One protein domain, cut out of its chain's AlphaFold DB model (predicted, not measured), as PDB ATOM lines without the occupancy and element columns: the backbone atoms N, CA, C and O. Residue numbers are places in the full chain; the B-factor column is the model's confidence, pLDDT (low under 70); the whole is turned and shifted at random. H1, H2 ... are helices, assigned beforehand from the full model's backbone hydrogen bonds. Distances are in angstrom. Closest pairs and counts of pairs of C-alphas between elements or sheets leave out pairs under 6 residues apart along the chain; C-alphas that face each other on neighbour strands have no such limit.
ATOM      1  N   THR A   4     -10.170  29.865  34.566       32.09
ATOM      2  CA  THR A   4     -11.186  29.441  35.546       32.09
ATOM      3  C   THR A   4     -11.664  27.996  35.342       32.09
ATOM      4  O   THR A   4     -12.136  27.378  36.291       32.09
ATOM      5  N   LYS A   5     -11.549  27.432  34.129       36.81
ATOM      6  CA  LYS A   5     -11.987  26.050  33.845       36.81
ATOM      7  C   LYS A   5     -10.940  24.996  34.222       36.81
ATOM      8  O   LYS A   5     -11.324  23.889  34.573       36.81
ATOM      9  N   GLN A   6      -9.652  25.340  34.196       39.38
ATOM     10  CA  GLN A   6      -8.541  24.409  34.456       39.38
ATOM     11  C   GLN A   6      -8.282  24.187  35.956       39.38
ATOM     12  O   GLN A   6      -8.078  23.051  36.382       39.38
ATOM     13  N   HIS A   7      -8.408  25.229  36.787       40.47
ATOM     14  CA  HIS A   7      -8.421  25.067  38.251       40.47
ATOM     15  C   HIS A   7      -9.598  24.208  38.741       40.47
ATOM     16  O   HIS A   7      -9.511  23.579  39.796       40.47
ATOM     17  N   LEU A   8     -10.675  24.140  37.953       39.88
ATOM     18  CA  LEU A   8     -11.845  23.324  38.248       39.88
ATOM     19  C   LEU A   8     -11.504  21.825  38.227       39.88
ATOM     20  O   LEU A   8     -11.949  21.099  39.104       39.88
ATOM     21  N   THR A   9     -10.681  21.351  37.289       52.28
ATOM     22  CA  THR A   9     -10.417  19.911  37.096       52.28
ATOM     23  C   THR A   9      -9.600  19.273  38.224       52.28
ATOM     24  O   THR A   9      -9.926  18.163  38.647       52.28
ATOM     25  N   PHE A  10      -8.594  19.969  38.767       49.66
ATOM     26  CA  PHE A  10      -7.801  19.464  39.898       49.66
ATOM     27  C   PHE A  10      -8.535  19.615  41.242       49.66
ATOM     28  O   PHE A  10      -8.547  18.685  42.045       49.66
ATOM     29  N   ALA A  11      -9.231  20.734  41.468       47.56
ATOM     30  CA  ALA A  11     -10.073  20.904  42.656       47.56
ATOM     31  C   ALA A  11     -11.218  19.874  42.695       47.56
ATOM     32  O   ALA A  11     -11.458  19.254  43.724       47.56
ATOM     33  N   MET A  12     -11.851  19.590  41.552       53.81
ATOM     34  CA  MET A  12     -12.855  18.526  41.439       53.81
ATOM     35  C   MET A  12     -12.274  17.126  41.672       53.81
ATOM     36  O   MET A  12     -13.000  16.222  42.086       53.81
ATOM     37  N   PHE A  13     -10.989  16.917  41.379       53.31
ATOM     38  CA  PHE A  13     -10.300  15.675  41.710       53.31
ATOM     39  C   PHE A  13     -10.113  15.533  43.229       53.31
ATOM     40  O   PHE A  13     -10.448  14.481  43.777       53.31
ATOM     41  N   LEU A  14      -9.679  16.596  43.912       51.69
ATOM     42  CA  LEU A  14      -9.581  16.631  45.376       51.69
ATOM     43  C   LEU A  14     -10.955  16.442  46.045       51.69
ATOM     44  O   LEU A  14     -11.087  15.577  46.906       51.69
ATOM     45  N   ASP A  15     -12.004  17.107  45.549       54.16
ATOM     46  CA  ASP A  15     -13.387  16.912  46.015       54.16
ATOM     47  C   ASP A  15     -13.838  15.442  45.921       54.16
ATOM     48  O   ASP A  15     -14.618  14.950  46.738       54.16
ATOM     49  N   ARG A  16     -13.367  14.707  44.902       57.72
ATOM     50  CA  ARG A  16     -13.690  13.282  44.718       57.72
ATOM     51  C   ARG A  16     -12.902  12.374  45.666       57.72
ATOM     52  O   ARG A  16     -13.430  11.323  46.041       57.72
ATOM     53  N   LEU A  17     -11.683  12.752  46.056       54.25
ATOM     54  CA  LEU A  17     -10.935  12.069  47.119       54.25
ATOM     55  C   LEU A  17     -11.600  12.291  48.483       54.25
ATOM     56  O   LEU A  17     -11.813  11.325  49.217       54.25
ATOM     57  N   ASP A  18     -12.034  13.516  48.772       53.72
ATOM     58  CA  ASP A  18     -12.752  13.845  50.007       53.72
ATOM     59  C   ASP A  18     -14.092  13.105  50.103       53.72
ATOM     60  O   ASP A  18     -14.420  12.527  51.143       53.72
ATOM     61  N   ALA A  19     -14.836  13.014  48.995       61.78
ATOM     62  CA  ALA A  19     -16.044  12.195  48.926       61.78
ATOM     63  C   ALA A  19     -15.756  10.710  49.217       61.78
ATOM     64  O   ALA A  19     -16.560  10.033  49.864       61.78
ATOM     65  N   ALA A  20     -14.604  10.180  48.783       59.50
ATOM     66  CA  ALA A  20     -14.212   8.806  49.090       59.50
ATOM     67  C   ALA A  20     -13.923   8.602  50.588       59.50
ATOM     68  O   ALA A  20     -14.377   7.601  51.143       59.50
ATOM     69  N   ALA A  21     -13.260   9.555  51.249       59.62
ATOM     70  CA  ALA A  21     -12.991   9.504  52.688       59.62
ATOM     71  C   ALA A  21     -14.276   9.612  53.532       59.62
ATOM     72  O   ALA A  21     -14.466   8.866  54.496       59.62
ATOM     73  N   GLN A  22     -15.210  10.485  53.139       66.06
ATOM     74  CA  GLN A  22     -16.522  10.608  53.791       66.06
ATOM     75  C   GLN A  22     -17.335   9.306  53.716       66.06
ATOM     76  O   GLN A  22     -18.051   8.950  54.653       66.06
ATOM     77  N   GLN A  23     -17.197   8.563  52.619       66.19
ATOM     78  CA  GLN A  23     -17.847   7.268  52.436       66.19
ATOM     79  C   GLN A  23     -17.260   6.172  53.323       66.19
ATOM     80  O   GLN A  23     -18.014   5.390  53.905       66.19
ATOM     81  N   ASP A  24     -15.936   6.126  53.463       67.00
ATOM     82  CA  ASP A  24     -15.279   5.178  54.368       67.00
ATOM     83  C   ASP A  24     -15.730   5.422  55.817       67.00
ATOM     84  O   ASP A  24     -16.053   4.479  56.545       67.00
ATOM     85  N   ALA A  25     -15.897   6.692  56.203       70.06
ATOM     86  CA  ALA A  25     -16.480   7.067  57.489       70.06
ATOM     87  C   ALA A  25     -17.958   6.643  57.627       70.06
ATOM     88  O   ALA A  25     -18.377   6.219  58.708       70.06
ATOM     89  N   ALA A  26     -18.756   6.714  56.554       70.12
ATOM     90  CA  ALA A  26     -20.155   6.278  56.564       70.12
ATOM     91  C   ALA A  26     -20.287   4.761  56.781       70.12
ATOM     92  O   ALA A  26     -21.058   4.334  57.646       70.12
ATOM     93  N   TYR A  27     -19.495   3.956  56.065       69.38
ATOM     94  CA  TYR A  27     -19.411   2.511  56.300       69.38
ATOM     95  C   TYR A  27     -18.901   2.204  57.711       69.38
ATOM     96  O   TYR A  27     -19.518   1.406  58.416       69.38
ATOM     97  N   GLY A  28     -17.847   2.891  58.167       71.50
ATOM     98  CA  GLY A  28     -17.311   2.738  59.523       71.50
ATOM     99  C   GLY A  28     -18.353   3.009  60.614       71.50
ATOM    100  O   GLY A  28     -18.498   2.215  61.543       71.50
ATOM    101  N   LYS A  29     -19.152   4.074  60.471       73.00
ATOM    102  CA  LYS A  29     -20.223   4.442  61.416       73.00
ATOM    103  C   LYS A  29     -21.385   3.446  61.436       73.00
ATOM    104  O   LYS A  29     -22.076   3.329  62.448       73.00
ATOM    105  N   LEU A  30     -21.662   2.776  60.319       71.12
ATOM    106  CA  LEU A  30     -22.699   1.746  60.257       71.12
ATOM    107  C   LEU A  30     -22.198   0.421  60.829       71.12
ATOM    108  O   LEU A  30     -22.915  -0.203  61.605       71.12
ATOM    109  N   LEU A  31     -20.951   0.050  60.533       70.31
ATOM    110  CA  LEU A  31     -20.296  -1.130  61.101       70.31
ATOM    111  C   LEU A  31     -20.128  -1.021  62.622       70.31
ATOM    112  O   LEU A  31     -20.327  -2.000  63.337       70.31
ATOM    113  N   SER A  32     -19.860   0.178  63.152       70.25
ATOM    114  CA  SER A  32     -19.779   0.400  64.602       70.25
ATOM    115  C   SER A  32     -21.124   0.240  65.328       70.25
ATOM    116  O   SER A  32     -21.151   0.176  66.553       70.25
ATOM    117  N   LYS A  33     -22.248   0.211  64.599       69.00
ATOM    118  CA  LYS A  33     -23.605   0.035  65.146       69.00
ATOM    119  C   LYS A  33     -24.120  -1.406  65.048       69.00
ATOM    120  O   LYS A  33     -25.240  -1.665  65.484       69.00
ATOM    121  N   GLY A  34     -23.338  -2.331  64.488       71.81
ATOM    122  CA  GLY A  34     -23.719  -3.729  64.285       71.81
ATOM    123  C   GLY A  34     -23.468  -4.207  62.853       71.81
ATOM    124  O   GLY A  34     -22.747  -3.582  62.081       71.81
ATOM    125  N   GLN A  35     -24.060  -5.347  62.486       73.44
ATOM    126  CA  GLN A  35     -23.880  -5.930  61.155       73.44
ATOM    127  C   GLN A  35     -24.631  -5.115  60.089       73.44
ATOM    128  O   GLN A  35     -25.826  -4.845  60.229       73.44
ATOM    129  N   LEU A  36     -23.941  -4.746  59.007       81.50
ATOM    130  CA  LEU A  36     -24.530  -3.989  57.904       81.50
ATOM    131  C   LEU A  36     -25.568  -4.852  57.162       81.50
ATOM    132  O   LEU A  36     -25.243  -5.907  56.617       81.50
ATOM    133  N   THR A  37     -26.831  -4.421  57.147       87.44
ATOM    134  CA  THR A  37     -27.906  -5.131  56.436       87.44
ATOM    135  C   THR A  37     -27.859  -4.845  54.936       87.44
ATOM    136  O   THR A  37     -27.302  -3.836  54.506       87.44
ATOM    137  N   PHE A  38     -28.473  -5.716  54.128       87.12
ATOM    138  CA  PHE A  38     -28.547  -5.536  52.672       87.12
ATOM    139  C   PHE A  38     -29.168  -4.184  52.292       87.12
ATOM    140  O   PHE A  38     -28.592  -3.455  51.492       87.12
ATOM    141  N   ASP A  39     -30.293  -3.823  52.910       87.44
ATOM    142  CA  ASP A  39     -31.014  -2.588  52.584       87.44
ATOM    143  C   ASP A  39     -30.215  -1.340  52.983       87.44
ATOM    144  O   ASP A  39     -30.167  -0.364  52.237       87.44
ATOM    145  N   SER A  40     -29.524  -1.385  54.130       85.94
ATOM    146  CA  SER A  40     -28.650  -0.284  54.558       85.94
ATOM    147  C   SER A  40     -27.432  -0.143  53.645       85.94
ATOM    148  O   SER A  40     -27.071   0.971  53.277       85.94
ATOM    149  N   ALA A  41     -26.831  -1.261  53.233       86.50
ATOM    150  CA  ALA A  41     -25.723  -1.270  52.284       86.50
ATOM    151  C   ALA A  41     -26.147  -0.719  50.910       86.50
ATOM    152  O   ALA A  41     -25.451   0.115  50.335       86.50
ATOM    153  N   ALA A  42     -27.318  -1.132  50.413       87.94
ATOM    154  CA  ALA A  42     -27.861  -0.659  49.144       87.94
ATOM    155  C   ALA A  42     -28.141   0.847  49.186       87.94
ATOM    156  O   ALA A  42     -27.761   1.553  48.259       87.94
ATOM    157  N   ALA A  43     -28.719   1.354  50.278       86.94
ATOM    158  CA  ALA A  43     -28.974   2.783  50.443       86.94
ATOM    159  C   ALA A  43     -27.681   3.621  50.414       86.94
ATOM    160  O   ALA A  43     -27.622   4.625  49.704       86.94
ATOM    161  N   VAL A  44     -26.630   3.190  51.123       85.31
ATOM    162  CA  VAL A  44     -25.323   3.878  51.126       85.31
ATOM    163  C   VAL A  44     -24.694   3.874  49.730       85.31
ATOM    164  O   VAL A  44     -24.289   4.929  49.229       85.31
ATOM    165  N   ALA A  45     -24.677   2.711  49.074       86.25
ATOM    166  CA  ALA A  45     -24.164   2.578  47.714       86.25
ATOM    167  C   ALA A  45     -24.965   3.443  46.722       86.25
ATOM    168  O   ALA A  45     -24.380   4.094  45.853       86.25
ATOM    169  N   THR A  46     -26.295   3.519  46.867       87.12
ATOM    170  CA  THR A  46     -27.154   4.397  46.060       87.12
ATOM    171  C   THR A  46     -26.751   5.854  46.216       87.12
ATOM    172  O   THR A  46     -26.555   6.513  45.198       87.12
ATOM    173  N   THR A  47     -26.594   6.364  47.441       83.75
ATOM    174  CA  THR A  47     -26.195   7.763  47.669       83.75
ATOM    175  C   THR A  47     -24.890   8.086  46.942       83.75
ATOM    176  O   THR A  47     -24.840   9.059  46.187       83.75
ATOM    177  N   ARG A  48     -23.880   7.205  47.040       76.81
ATOM    178  CA  ARG A  48     -22.613   7.374  46.308       76.81
ATOM    179  C   ARG A  48     -22.826   7.461  44.804       76.81
ATOM    180  O   ARG A  48     -22.299   8.349  44.128       76.81
ATOM    181  N   MET A  49     -23.555   6.489  44.262       82.12
ATOM    182  CA  MET A  49     -23.763   6.392  42.825       82.12
ATOM    183  C   MET A  49     -24.570   7.580  42.312       82.12
ATOM    184  O   MET A  49     -24.268   8.081  41.236       82.12
ATOM    185  N   GLN A  50     -25.539   8.088  43.078       80.50
ATOM    186  CA  GLN A  50     -26.293   9.288  42.709       80.50
ATOM    187  C   GLN A  50     -25.395  10.517  42.624       80.50
ATOM    188  O   GLN A  50     -25.475  11.246  41.641       80.50
ATOM    189  N   GLU A  51     -24.547  10.753  43.621       68.50
ATOM    190  CA  GLU A  51     -23.654  11.918  43.646       68.50
ATOM    191  C   GLU A  51     -22.612  11.864  42.527       68.50
ATOM    192  O   GLU A  51     -22.292  12.887  41.917       68.50
ATOM    193  N   THR A  52     -22.124  10.662  42.216       65.81
ATOM    194  CA  THR A  52     -21.008  10.499  41.283       65.81
ATOM    195  C   THR A  52     -21.462  10.325  39.833       65.81
ATOM    196  O   THR A  52     -20.850  10.897  38.937       65.81
ATOM    197  N   LEU A  53     -22.560   9.600  39.574       66.44
ATOM    198  CA  LEU A  53     -23.075   9.374  38.214       66.44
ATOM    199  C   LEU A  53     -23.935  10.532  37.689       66.44
ATOM    200  O   LEU A  53     -24.025  10.699  36.475       66.44
ATOM    201  N   LYS A  54     -24.545  11.360  38.558       60.69
ATOM    202  CA  LYS A  54     -25.248  12.583  38.112       60.69
ATOM    203  C   LYS A  54     -24.298  13.620  37.511       60.69
ATOM    204  O   LYS A  54     -24.728  14.425  36.689       60.69
ATOM    205  N   LYS A  55     -23.019  13.606  37.893       58.81
ATOM    206  CA  LYS A  55     -21.984  14.437  37.272       58.81
ATOM    207  C   LYS A  55     -21.488  13.728  36.011       58.81
ATOM    208  O   LYS A  55     -20.461  13.055  36.029       58.81
ATOM    209  N   SER A  56     -22.246  13.838  34.914       55.16
ATOM    210  CA  SER A  56     -21.747  13.418  33.604       55.16
ATOM    211  C   SER A  56     -20.459  14.175  33.326       55.16
ATOM    212  O   SER A  56     -20.443  15.404  33.412       55.16
ATOM    213  N   TRP A  57     -19.401  13.450  32.998       59.84
ATOM    214  CA  TRP A  57     -18.139  14.071  32.656       59.84
ATOM    215  C   TRP A  57     -18.329  15.013  31.478       59.84
ATOM    216  O   TRP A  57     -18.836  14.622  30.425       59.84
ATOM    217  N   ALA A 144     -14.980   6.086  28.810       64.81
ATOM    218  CA  ALA A 144     -16.325   6.449  29.298       64.81
ATOM    219  C   ALA A 144     -16.853   5.450  30.335       64.81
ATOM    220  O   ALA A 144     -17.534   5.835  31.283       64.81
ATOM    221  N   LYS A 145     -16.534   4.162  30.163       73.56
ATOM    222  CA  LYS A 145     -16.913   3.117  31.123       73.56
ATOM    223  C   LYS A 145     -15.919   2.995  32.270       73.56
ATOM    224  O   LYS A 145     -16.330   2.614  33.354       73.56
ATOM    225  N   LEU A 146     -14.655   3.372  32.061       73.06
ATOM    226  CA  LEU A 146     -13.587   3.199  33.045       73.06
ATOM    227  C   LEU A 146     -13.905   3.913  34.357       73.06
ATOM    228  O   LEU A 146     -13.804   3.293  35.408       73.06
ATOM    229  N   HIS A 147     -14.366   5.165  34.309       72.19
ATOM    230  CA  HIS A 147     -14.735   5.896  35.524       72.19
ATOM    231  C   HIS A 147     -15.871   5.208  36.295       72.19
ATOM    232  O   HIS A 147     -15.743   4.931  37.485       72.19
ATOM    233  N   ARG A 148     -16.967   4.873  35.605       79.06
ATOM    234  CA  ARG A 148     -18.106   4.155  36.194       79.06
ATOM    235  C   ARG A 148     -17.671   2.814  36.789       79.06
ATOM    236  O   ARG A 148     -18.011   2.510  37.926       79.06
ATOM    237  N   ASP A 149     -16.925   2.025  36.026       83.50
ATOM    238  CA  ASP A 149     -16.510   0.674  36.405       83.50
ATOM    239  C   ASP A 149     -15.534   0.718  37.588       83.50
ATOM    240  O   ASP A 149     -15.622  -0.099  38.498       83.50
ATOM    241  N   THR A 150     -14.677   1.735  37.638       76.69
ATOM    242  CA  THR A 150     -13.793   2.028  38.769       76.69
ATOM    243  C   THR A 150     -14.576   2.371  40.037       76.69
ATOM    244  O   THR A 150     -14.268   1.861  41.114       76.69
ATOM    245  N   LEU A 151     -15.611   3.210  39.933       77.44
ATOM    246  CA  LEU A 151     -16.469   3.553  41.071       77.44
ATOM    247  C   LEU A 151     -17.221   2.335  41.597       77.44
ATOM    248  O   LEU A 151     -17.257   2.116  42.806       77.44
ATOM    249  N   ILE A 152     -17.772   1.532  40.685       86.69
ATOM    250  CA  ILE A 152     -18.427   0.266  41.008       86.69
ATOM    251  C   ILE A 152     -17.436  -0.667  41.713       86.69
ATOM    252  O   ILE A 152     -17.732  -1.171  42.790       86.69
ATOM    253  N   ALA A 153     -16.235  -0.859  41.161       87.06
ATOM    254  CA  ALA A 153     -15.209  -1.709  41.762       87.06
ATOM    255  C   ALA A 153     -14.792  -1.220  43.160       87.06
ATOM    256  O   ALA A 153     -14.653  -2.028  44.080       87.06
ATOM    257  N   GLY A 154     -14.625   0.094  43.340       81.94
ATOM    258  CA  GLY A 154     -14.313   0.697  44.635       81.94
ATOM    259  C   GLY A 154     -15.421   0.482  45.666       81.94
ATOM    260  O   GLY A 154     -15.139   0.162  46.817       81.94
ATOM    261  N   GLU A 155     -16.682   0.607  45.259       85.94
ATOM    262  CA  GLU A 155     -17.820   0.372  46.148       85.94
ATOM    263  C   GLU A 155     -17.964  -1.100  46.535       85.94
ATOM    264  O   GLU A 155     -18.148  -1.429  47.706       85.94
ATOM    265  N   LEU A 156     -17.757  -2.006  45.581       90.31
ATOM    266  CA  LEU A 156     -17.711  -3.438  45.855       90.31
ATOM    267  C   LEU A 156     -16.601  -3.794  46.853       90.31
ATOM    268  O   LEU A 156     -16.835  -4.612  47.740       90.31
ATOM    269  N   LYS A 157     -15.422  -3.154  46.777       87.44
ATOM    270  CA  LYS A 157     -14.343  -3.356  47.764       87.44
ATOM    271  C   LYS A 157     -14.804  -2.982  49.180       87.44
ATOM    272  O   LYS A 157     -14.531  -3.736  50.112       87.44
ATOM    273  N   ARG A 158     -15.540  -1.876  49.344       84.50
ATOM    274  CA  ARG A 158     -16.088  -1.456  50.651       84.50
ATOM    275  C   ARG A 158     -17.128  -2.426  51.182       84.50
ATOM    276  O   ARG A 158     -17.069  -2.805  52.345       84.50
ATOM    277  N   LEU A 159     -18.044  -2.870  50.326       88.56
ATOM    278  CA  LEU A 159     -19.055  -3.862  50.691       88.56
ATOM    279  C   LEU A 159     -18.413  -5.173  51.157       88.56
ATOM    280  O   LEU A 159     -18.843  -5.757  52.151       88.56
ATOM    281  N   VAL A 160     -17.345  -5.606  50.481       88.56
ATOM    282  CA  VAL A 160     -16.566  -6.785  50.884       88.56
ATOM    283  C   VAL A 160     -15.885  -6.567  52.234       88.56
ATOM    284  O   VAL A 160     -15.986  -7.428  53.105       88.56
ATOM    285  N   ALA A 161     -15.264  -5.406  52.453       84.06
ATOM    286  CA  ALA A 161     -14.686  -5.046  53.751       84.06
ATOM    287  C   ALA A 161     -15.743  -4.973  54.872       84.06
ATOM    288  O   ALA A 161     -15.452  -5.288  56.022       84.06
ATOM    289  N   ALA A 162     -16.988  -4.632  54.530       83.38
ATOM    290  CA  ALA A 162     -18.136  -4.632  55.433       83.38
ATOM    291  C   ALA A 162     -18.744  -6.033  55.681       83.38
ATOM    292  O   ALA A 162     -19.761  -6.148  56.365       83.38
ATOM    293  N   GLY A 163     -18.141  -7.099  55.140       85.50
ATOM    294  CA  GLY A 163     -18.520  -8.489  55.407       85.50
ATOM    295  C   GLY A 163     -19.447  -9.131  54.372       85.50
ATOM    296  O   GLY A 163     -19.912 -10.252  54.590       85.50
ATOM    297  N   PHE A 164     -19.724  -8.472  53.243       88.06
ATOM    298  CA  PHE A 164     -20.467  -9.092  52.144       88.06
ATOM    299  C   PHE A 164     -19.556 -10.012  51.330       88.06
ATOM    300  O   PHE A 164     -18.411  -9.681  51.028       88.06
ATOM    301  N   THR A 165     -20.074 -11.161  50.889       90.50
ATOM    302  CA  THR A 165     -19.341 -11.968  49.907       90.50
ATOM    303  C   THR A 165     -19.306 -11.219  48.571       90.50
ATOM    304  O   THR A 165     -20.337 -10.674  48.170       90.50
ATOM    305  N   PRO A 166     -18.178 -11.197  47.837       88.81
ATOM    306  CA  PRO A 166     -18.076 -10.381  46.626       88.81
ATOM    307  C   PRO A 166     -19.122 -10.749  45.565       88.81
ATOM    308  O   PRO A 166     -19.771  -9.883  44.984       88.81
ATOM    309  N   MET A 167     -19.312 -12.053  45.357       91.06
ATOM    310  CA  MET A 167     -20.185 -12.644  44.341       91.06
ATOM    311  C   MET A 167     -21.045 -13.748  44.975       91.06
ATOM    312  O   MET A 167     -20.726 -14.260  46.054       91.06
ATOM    313  N   ARG A 168     -22.136 -14.138  44.310       85.50
ATOM    314  CA  ARG A 168     -22.909 -15.347  44.631       85.50
ATOM    315  C   ARG A 168     -22.056 -16.598  44.385       85.50
ATOM    316  O   ARG A 168     -21.285 -16.654  43.430       85.50
ATOM    317  N   ALA A 169     -22.230 -17.643  45.192       75.50
ATOM    318  CA  ALA A 169     -21.581 -18.927  44.925       75.50
ATOM    319  C   ALA A 169     -22.156 -19.564  43.644       75.50
ATOM    320  O   ALA A 169     -23.372 -19.757  43.550       75.50
ATOM    321  N   LYS A 170     -21.288 -19.933  42.686       64.62
ATOM    322  CA  LYS A 170     -21.665 -20.471  41.356       64.62
ATOM    323  C   LYS A 170     -22.679 -21.618  41.422       64.62
ATOM    324  O   LYS A 170     -23.642 -21.625  40.665       64.62
ATOM    325  N   ALA A 171     -22.534 -22.533  42.383       57.81
ATOM    326  CA  ALA A 171     -23.437 -23.675  42.569       57.81
ATOM    327  C   ALA A 171     -24.880 -23.291  42.966       57.81
ATOM    328  O   ALA A 171     -25.791 -24.109  42.891       57.81
ATOM    329  N   THR A 172     -25.102 -22.048  43.402       56.06
ATOM    330  CA  THR A 172     -26.385 -21.585  43.949       56.06
ATOM    331  C   THR A 172     -26.894 -20.312  43.281       56.06
ATOM    332  O   THR A 172     -27.891 -19.772  43.737       56.06
ATOM    333  N   GLN A 173     -26.282 -19.834  42.192       56.53
ATOM    334  CA  GLN A 173     -26.566 -18.516  41.593       56.53
ATOM    335  C   GLN A 173     -28.062 -18.231  41.334       56.53
ATOM    336  O   GLN A 173     -28.490 -17.083  41.464       56.53
ATOM    337  N   VAL A 174     -28.854 -19.273  41.035       57.53
ATOM    338  CA  VAL A 174     -30.308 -19.207  40.781       57.53
ATOM    339  C   VAL A 174     -31.154 -19.248  42.070       57.53
ATOM    340  O   VAL A 174     -32.249 -18.696  42.097       57.53
ATOM    341  N   LYS A 175     -30.667 -19.881  43.148       51.88
ATOM    342  CA  LYS A 175     -31.412 -20.122  44.407       51.88
ATOM    343  C   LYS A 175     -30.852 -19.377  45.629       51.88
ATOM    344  O   LYS A 175     -31.477 -19.380  46.688       51.88
ATOM    345  N   ALA A 176     -29.674 -18.770  45.516       58.50
ATOM    346  CA  ALA A 176     -29.027 -18.034  46.590       58.50
ATOM    347  C   ALA A 176     -29.828 -16.773  46.913       58.50
ATOM    348  O   ALA A 176     -30.260 -16.046  46.018       58.50
ATOM    349  N   LYS A 177     -29.992 -16.483  48.208       63.41
ATOM    350  CA  LYS A 177     -30.512 -15.182  48.640       63.41
ATOM    351  C   LYS A 177     -29.600 -14.095  48.059       63.41
ATOM    352  O   LYS A 177     -28.392 -14.167  48.262       63.41
ATOM    353  N   LYS A 178     -30.180 -13.114  47.353       66.12
ATOM    354  CA  LYS A 178     -29.483 -11.933  46.813       66.12
ATOM    355  C   LYS A 178     -28.839 -11.152  47.963       66.12
ATOM    356  O   LYS A 178     -29.498 -10.349  48.611       66.12
ATOM    357  N   ARG A 179     -27.600 -11.491  48.303       80.50
ATOM    358  CA  ARG A 179     -26.884 -10.978  49.483       80.50
ATOM    359  C   ARG A 179     -25.395 -10.769  49.223       80.50
ATOM    360  O   ARG A 179     -24.651 -10.542  50.168       80.50
ATOM    361  N   SER A 180     -24.947 -10.871  47.974       89.81
ATOM    362  CA  SER A 180     -23.560 -10.550  47.625       89.81
ATOM    363  C   SER A 180     -23.362  -9.041  47.465       89.81
ATOM    364  O   SER A 180     -24.324  -8.305  47.249       89.81
ATOM    365  N   ALA A 181     -22.114  -8.580  47.502       91.25
ATOM    366  CA  ALA A 181     -21.767  -7.198  47.184       91.25
ATOM    367  C   ALA A 181     -22.249  -6.807  45.772       91.25
ATOM    368  O   ALA A 181     -22.808  -5.728  45.588       91.25
ATOM    369  N   CYS A 182     -22.128  -7.710  44.789       92.94
ATOM    370  CA  CYS A 182     -22.666  -7.490  43.442       92.94
ATOM    371  C   CYS A 182     -24.194  -7.295  43.442       92.94
ATOM    372  O   CYS A 182     -24.694  -6.441  42.717       92.94
ATOM    373  N   ASP A 183     -24.943  -8.026  44.276       92.25
ATOM    374  CA  ASP A 183     -26.399  -7.847  44.401       92.25
ATOM    375  C   ASP A 183     -26.773  -6.479  44.973       92.25
ATOM    376  O   ASP A 183     -27.694  -5.832  44.474       92.25
ATOM    377  N   VAL A 184     -26.048  -6.047  46.010       91.25
ATOM    378  CA  VAL A 184     -26.220  -4.725  46.626       91.25
ATOM    379  C   VAL A 184     -25.987  -3.634  45.582       91.25
ATOM    380  O   VAL A 184     -26.789  -2.713  45.443       91.25
ATOM    381  N   MET A 185     -24.913  -3.769  44.804       93.38
ATOM    382  CA  MET A 185     -24.550  -2.811  43.768       93.38
ATOM    383  C   MET A 185     -25.581  -2.760  42.635       93.38
ATOM    384  O   MET A 185     -25.932  -1.670  42.194       93.38
ATOM    385  N   VAL A 186     -26.106  -3.904  42.179       92.00
ATOM    386  CA  VAL A 186     -27.188  -3.937  41.176       92.00
ATOM    387  C   VAL A 186     -28.421  -3.193  41.690       92.00
ATOM    388  O   VAL A 186     -28.920  -2.312  40.995       92.00
ATOM    389  N   ALA A 187     -28.862  -3.469  42.922       90.69
ATOM    390  CA  ALA A 187     -30.004  -2.776  43.524       90.69
ATOM    391  C   ALA A 187     -29.762  -1.257  43.634       90.69
ATOM    392  O   ALA A 187     -30.643  -0.439  43.341       90.69
ATOM    393  N   ALA A 188     -28.540  -0.865  43.999       89.88
ATOM    394  CA  ALA A 188     -28.162   0.536  44.061       89.88
ATOM    395  C   ALA A 188     -28.172   1.211  42.678       89.88
ATOM    396  O   ALA A 188     -28.676   2.329  42.550       89.88
ATOM    397  N   LEU A 189     -27.667   0.531  41.644       89.06
ATOM    398  CA  LEU A 189     -27.614   1.016  40.261       89.06
ATOM    399  C   LEU A 189     -29.010   1.152  39.630       89.06
ATOM    400  O   LEU A 189     -29.305   2.161  38.985       89.06
ATOM    401  N   GLU A 190     -29.898   0.188  39.883       89.25
ATOM    402  CA  GLU A 190     -31.306   0.247  39.472       89.25
ATOM    403  C   GLU A 190     -31.998   1.486  40.056       89.25
ATOM    404  O   GLU A 190     -32.669   2.229  39.334       89.25
ATOM    405  N   THR A 191     -31.746   1.783  41.334       86.50
ATOM    406  CA  THR A 191     -32.311   2.955  42.022       86.50
ATOM    407  C   THR A 191     -31.852   4.282  41.403       86.50
ATOM    408  O   THR A 191     -32.601   5.260  41.388       86.50
ATOM    409  N   VAL A 192     -30.645   4.334  40.829       85.50
ATOM    410  CA  VAL A 192     -30.125   5.520  40.117       85.50
ATOM    411  C   VAL A 192     -30.413   5.505  38.615       85.50
ATOM    412  O   VAL A 192     -29.831   6.292  37.869       85.50
ATOM    413  N   ARG A 193     -31.322   4.631  38.158       84.06
ATOM    414  CA  ARG A 193     -31.717   4.466  36.747       84.06
ATOM    415  C   ARG A 193     -30.553   4.100  35.820       84.06
ATOM    416  O   ARG A 193     -30.588   4.397  34.628       84.06
ATOM    417  N   THR A 194     -29.529   3.441  36.355       81.62
ATOM    418  CA  THR A 194     -28.434   2.863  35.573       81.62
ATOM    419  C   THR A 194     -28.627   1.354  35.523       81.62
ATOM    420  O   THR A 194     -28.370   0.656  36.496       81.62
ATOM    421  N   SER A 195     -29.090   0.825  34.391       80.75
ATOM    422  CA  SER A 195     -29.284  -0.616  34.239       80.75
ATOM    423  C   SER A 195     -27.966  -1.311  33.893       80.75
ATOM    424  O   SER A 195     -27.488  -1.279  32.759       80.75
ATOM    425  N   LEU A 196     -27.368  -1.969  34.886       86.56
ATOM    426  CA  LEU A 196     -26.308  -2.954  34.682       86.56
ATOM    427  C   LEU A 196     -26.776  -4.296  35.230       86.56
ATOM    428  O   LEU A 196     -27.279  -4.375  36.349       86.56
ATOM    429  N   SER A 197     -26.616  -5.353  34.433       89.56
ATOM    430  CA  SER A 197     -26.916  -6.706  34.888       89.56
ATOM    431  C   SER A 197     -25.941  -7.129  35.985       89.56
ATOM    432  O   SER A 197     -24.821  -6.621  36.080       89.56
ATOM    433  N   TYR A 198     -26.351  -8.117  36.778       90.38
ATOM    434  CA  TYR A 198     -25.472  -8.756  37.752       90.38
ATOM    435  C   TYR A 198     -24.162  -9.235  37.103       90.38
ATOM    436  O   TYR A 198     -23.093  -8.918  37.610       90.38
ATOM    437  N   ASP A 199     -24.234  -9.881  35.935       89.00
ATOM    438  CA  ASP A 199     -23.050 -10.362  35.210       89.00
ATOM    439  C   ASP A 199     -22.114  -9.222  34.784       89.00
ATOM    440  O   ASP A 199     -20.894  -9.379  34.785       89.00
ATOM    441  N   ALA A 200     -22.662  -8.051  34.443       88.88
ATOM    442  CA  ALA A 200     -21.852  -6.883  34.113       88.88
ATOM    443  C   ALA A 200     -21.112  -6.351  35.350       88.88
ATOM    444  O   ALA A 200     -19.927  -6.031  35.265       88.88
ATOM    445  N   VAL A 201     -21.788  -6.291  36.501       90.38
ATOM    446  CA  VAL A 201     -21.177  -5.895  37.780       90.38
ATOM    447  C   VAL A 201     -20.131  -6.922  38.232       90.38
ATOM    448  O   VAL A 201     -19.041  -6.544  38.660       90.38
ATOM    449  N   GLU A 202     -20.407  -8.216  38.064       92.19
ATOM    450  CA  GLU A 202     -19.455  -9.295  38.333       92.19
ATOM    451  C   GLU A 202     -18.214  -9.182  37.434       92.19
ATOM    452  O   GLU A 202     -17.084  -9.249  37.918       92.19
ATOM    453  N   ALA A 203     -18.392  -8.928  36.136       89.50
ATOM    454  CA  ALA A 203     -17.278  -8.733  35.212       89.50
ATOM    455  C   ALA A 203     -16.399  -7.530  35.597       89.50
ATOM    456  O   ALA A 203     -15.174  -7.600  35.466       89.50
ATOM    457  N   ILE A 204     -17.003  -6.447  36.099       89.12
ATOM    458  CA  ILE A 204     -16.276  -5.294  36.645       89.12
ATOM    459  C   ILE A 204     -15.464  -5.718  37.876       89.12
ATOM    460  O   ILE A 204     -14.268  -5.436  37.949       89.12
ATOM    461  N   TRP A 205     -16.070  -6.454  38.811       91.12
ATOM    462  CA  TRP A 205     -15.374  -6.964  39.997       91.12
ATOM    463  C   TRP A 205     -14.183  -7.864  39.656       91.12
ATOM    464  O   TRP A 205     -13.118  -7.766  40.269       91.12
ATOM    465  N   LEU A 206     -14.339  -8.750  38.674       88.69
ATOM    466  CA  LEU A 206     -13.273  -9.653  38.239       88.69
ATOM    467  C   LEU A 206     -12.098  -8.895  37.609       88.69
ATOM    468  O   LEU A 206     -10.957  -9.327  37.743       88.69
ATOM    469  N   LYS A 207     -12.359  -7.738  36.993       83.88
ATOM    470  CA  LYS A 207     -11.342  -6.847  36.419       83.88
ATOM    471  C   LYS A 207     -10.860  -5.764  37.386       83.88
ATOM    472  O   LYS A 207     -10.071  -4.920  36.986       83.88
ATOM    473  N   ARG A 208     -11.289  -5.770  38.654       82.50
ATOM    474  CA  ARG A 208     -11.033  -4.678  39.619       82.50
ATOM    475  C   ARG A 208      -9.561  -4.289  39.777       82.50
ATOM    476  O   ARG A 208      -9.287  -3.121  40.013       82.50
ATOM    477  N   GLU A 209      -8.629  -5.236  39.650       72.50
ATOM    478  CA  GLU A 209      -7.188  -4.949  39.754       72.50
ATOM    479  C   GLU A 209      -6.710  -4.074  38.585       72.50
ATOM    480  O   GLU A 209      -5.852  -3.219  38.758       72.50
ATOM    481  N   GLN A 210      -7.346  -4.214  37.419       66.56
ATOM    482  CA  GLN A 210      -7.117  -3.394  36.224       66.56
ATOM    483  C   GLN A 210      -7.890  -2.065  36.259       66.56
ATOM    484  O   GLN A 210      -7.694  -1.224  35.389       66.56
ATOM    485  N   LEU A 211      -8.807  -1.890  37.219       63.12
ATOM    486  CA  LEU A 211      -9.708  -0.735  37.356       63.12
ATOM    487  C   LEU A 211      -9.414   0.083  38.618       63.12
ATOM    488  O   LEU A 211     -10.216   0.916  39.036       63.12
ATOM    489  N   ASN A 212      -8.310  -0.194  39.303       58.34
ATOM    490  CA  ASN A 212      -8.040   0.402  40.596       58.34
ATOM    491  C   ASN A 212      -7.555   1.844  40.380       58.34
ATOM    492  O   ASN A 212      -6.375   2.036  40.132       58.34
ATOM    493  N   TRP A 213      -8.450   2.845  40.452       54.91
ATOM    494  CA  TRP A 213      -8.100   4.267  40.252       54.91
ATOM    495  C   TRP A 213      -6.887   4.703  41.046       54.91
ATOM    496  O   TRP A 213      -6.036   5.335  40.454       54.91
ATOM    497  N   PRO A 214      -6.763   4.360  42.340       47.19
ATOM    498  CA  PRO A 214      -5.565   4.673  43.083       47.19
ATOM    499  C   PRO A 214      -4.331   4.060  42.453       47.19
ATOM    500  O   PRO A 214      -3.354   4.749  42.451       47.19
ATOM    501  N   VAL A 215      -4.356   2.863  41.859       48.44
ATOM    502  CA  VAL A 215      -3.195   2.274  41.161       48.44
ATOM    503  C   VAL A 215      -3.016   2.845  39.763       48.44
ATOM    504  O   VAL A 215      -1.892   3.052  39.367       48.44
ATOM    505  N   ILE A 216      -4.075   3.129  39.012       51.59
ATOM    506  CA  ILE A 216      -3.981   3.762  37.687       51.59
ATOM    507  C   ILE A 216      -3.458   5.191  37.828       51.59
ATOM    508  O   ILE A 216      -2.641   5.639  37.040       51.59
ATOM    509  N   LEU A 217      -3.925   5.890  38.855       53.06
ATOM    510  CA  LEU A 217      -3.542   7.242  39.197       53.06
ATOM    511  C   LEU A 217      -2.223   7.263  39.962       53.06
ATOM    512  O   LEU A 217      -1.470   8.178  39.740       53.06
ATOM    513  N   ASP A 218      -1.901   6.291  40.812       45.09
ATOM    514  CA  ASP A 218      -0.587   6.145  41.457       45.09
ATOM    515  C   ASP A 218       0.444   5.663  40.449       45.09
ATOM    516  O   ASP A 218       1.554   6.130  40.504       45.09
ATOM    517  N   GLN A 219       0.111   4.821  39.471       47.03
ATOM    518  CA  GLN A 219       0.986   4.495  38.342       47.03
ATOM    519  C   GLN A 219       1.138   5.693  37.424       47.03
ATOM    520  O   GLN A 219       2.259   5.975  37.030       47.03
ATOM    521  N   ALA A 220       0.056   6.416  37.123       49.91
ATOM    522  CA  ALA A 220       0.150   7.666  36.389       49.91
ATOM    523  C   ALA A 220       0.983   8.671  37.183       49.91
ATOM    524  O   ALA A 220       1.920   9.187  36.628       49.91
ATOM    525  N   LEU A 221       0.762   8.879  38.480       48.69
ATOM    526  CA  LEU A 221       1.506   9.812  39.335       48.69
ATOM    527  C   LEU A 221       2.950   9.361  39.607       48.69
ATOM    528  O   LEU A 221       3.828  10.204  39.679       48.69
ATOM    529  N   LYS A 222       3.220   8.056  39.722       43.53
ATOM    530  CA  LYS A 222       4.558   7.456  39.878       43.53
ATOM    531  C   LYS A 222       5.342   7.513  38.578       43.53
ATOM    532  O   LYS A 222       6.506   7.898  38.603       43.53
ATOM    533  N   HIS A 223       4.711   7.205  37.441       44.75
ATOM    534  CA  HIS A 223       5.266   7.534  36.129       44.75
ATOM    535  C   HIS A 223       5.440   9.041  35.992       44.75
ATOM    536  O   HIS A 223       6.482   9.456  35.512       44.75
ATOM    537  N   LEU A 224       4.501   9.851  36.490       43.12
ATOM    538  CA  LEU A 224       4.594  11.305  36.491       43.12
ATOM    539  C   LEU A 224       5.590  11.853  37.547       43.12
ATOM    540  O   LEU A 224       5.748  13.058  37.668       43.12
ATOM    541  N   ALA A 225       6.262  11.017  38.335       41.44
ATOM    542  CA  ALA A 225       7.243  11.449  39.333       41.44
ATOM    543  C   ALA A 225       8.594  10.737  39.167       41.44
ATOM    544  O   ALA A 225       9.471  10.877  40.018       41.44
TER     545      ALA A 225
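This is residues 4 to 57 and 144 to 225 of the 233 residues of an uncharacterized protein of Rubellimicrobium rubrum (UniProt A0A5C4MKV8). A compact body of helices packs round H3 in the middle: H4 crosses both H2 and H3, while H5 and H6 pack on H3. H2 folds back loosely beside the end of long H1 in a hairpin, and residues 4 to 15 of H1 stick out as an arm; residues 170 to 175 and the tail 215 to 225 stick out too. The printed part has 136 residues with seven named helices, H1 to H7 in order along it, and no named strand; its class is all helix. The whole is compact, with a radius of gyration of the C-alphas of 15.7 A, yet elongated, spanning 53 by 31 by 29 A.

Start at H1, residues 4 to 31, and go on to H2, residues 38 to 53. This helical hairpin only just touches, with 3 pairs of C-alphas within 8 A, the closest Gln 23 and Arg 48 at 7.8 A; the tilt is a shallow 4 degrees, opposite ways. H3, residues 144 to 161, only just touches H2, with 3 such pairs, closest at the C-alphas of Ala 45 and Glu 155, 6.9 A, at a shallow tilt of 28 degrees, opposite ways. H1, H2 and H3 form an up and down bundle, each running against the one before. H4, residues 181 to 191, touches H2 at a steep tilt of 58 degrees, the closest C-alphas being Thr 46 and Ala 188, 4.5 A. With its residues 152 to 160 alone, H3 touches H4, closest at C-alphas 159 and 181, 5.5 A. H5, residues 198 to 206, is about perpendicular to H3 at 82 degrees and touches its residues 149 to 156 alone, closest at C-alphas 153 and 205, 5.5 A. H6, residues 208 to 211, touches residues 146 to 153 of H3 alone, closest at C-alphas 150 and 211, 5.1 A. H7, residues 213 to 223, is close to H3 but not clearly touching, with C-alphas 150 and 213 closest at 6.3 A. In H2, H4, H5 and H7 every O i to N i+4 pair is within hydrogen-bond range; H1 has 21 of 24, H3 has 13 of 14, and H6 is too short for such a pair.

Find C-alpha 4 at (-11.186, 29.441, 35.546); from there H1 runs 40.9 A, with a kink of 27 degrees near residue 11. H2 measures 21.5 A, and H3 27.1 A from C-alpha 144 at (-16.325, 6.449, 29.298). H4 is 15.5 A long, H5 12.2 A, H6 4.7 A, and H7 14.4 A, ending at C-alpha 223, (5.266, 7.534, 36.129).

The C-alphas farthest apart, Thr 4 and Ala 171, are 55.0 A apart. Residues 58 to 143 are not printed, and C-alphas 57 and 144 are 8.5 A apart across the cut. The link from H3 to H4, 19 residues, is long. The mean pLDDT of the printed part is 72.1, and residues 4 to 24, 51 to 57, 170 to 178 and 210 to 225 are among those under 70.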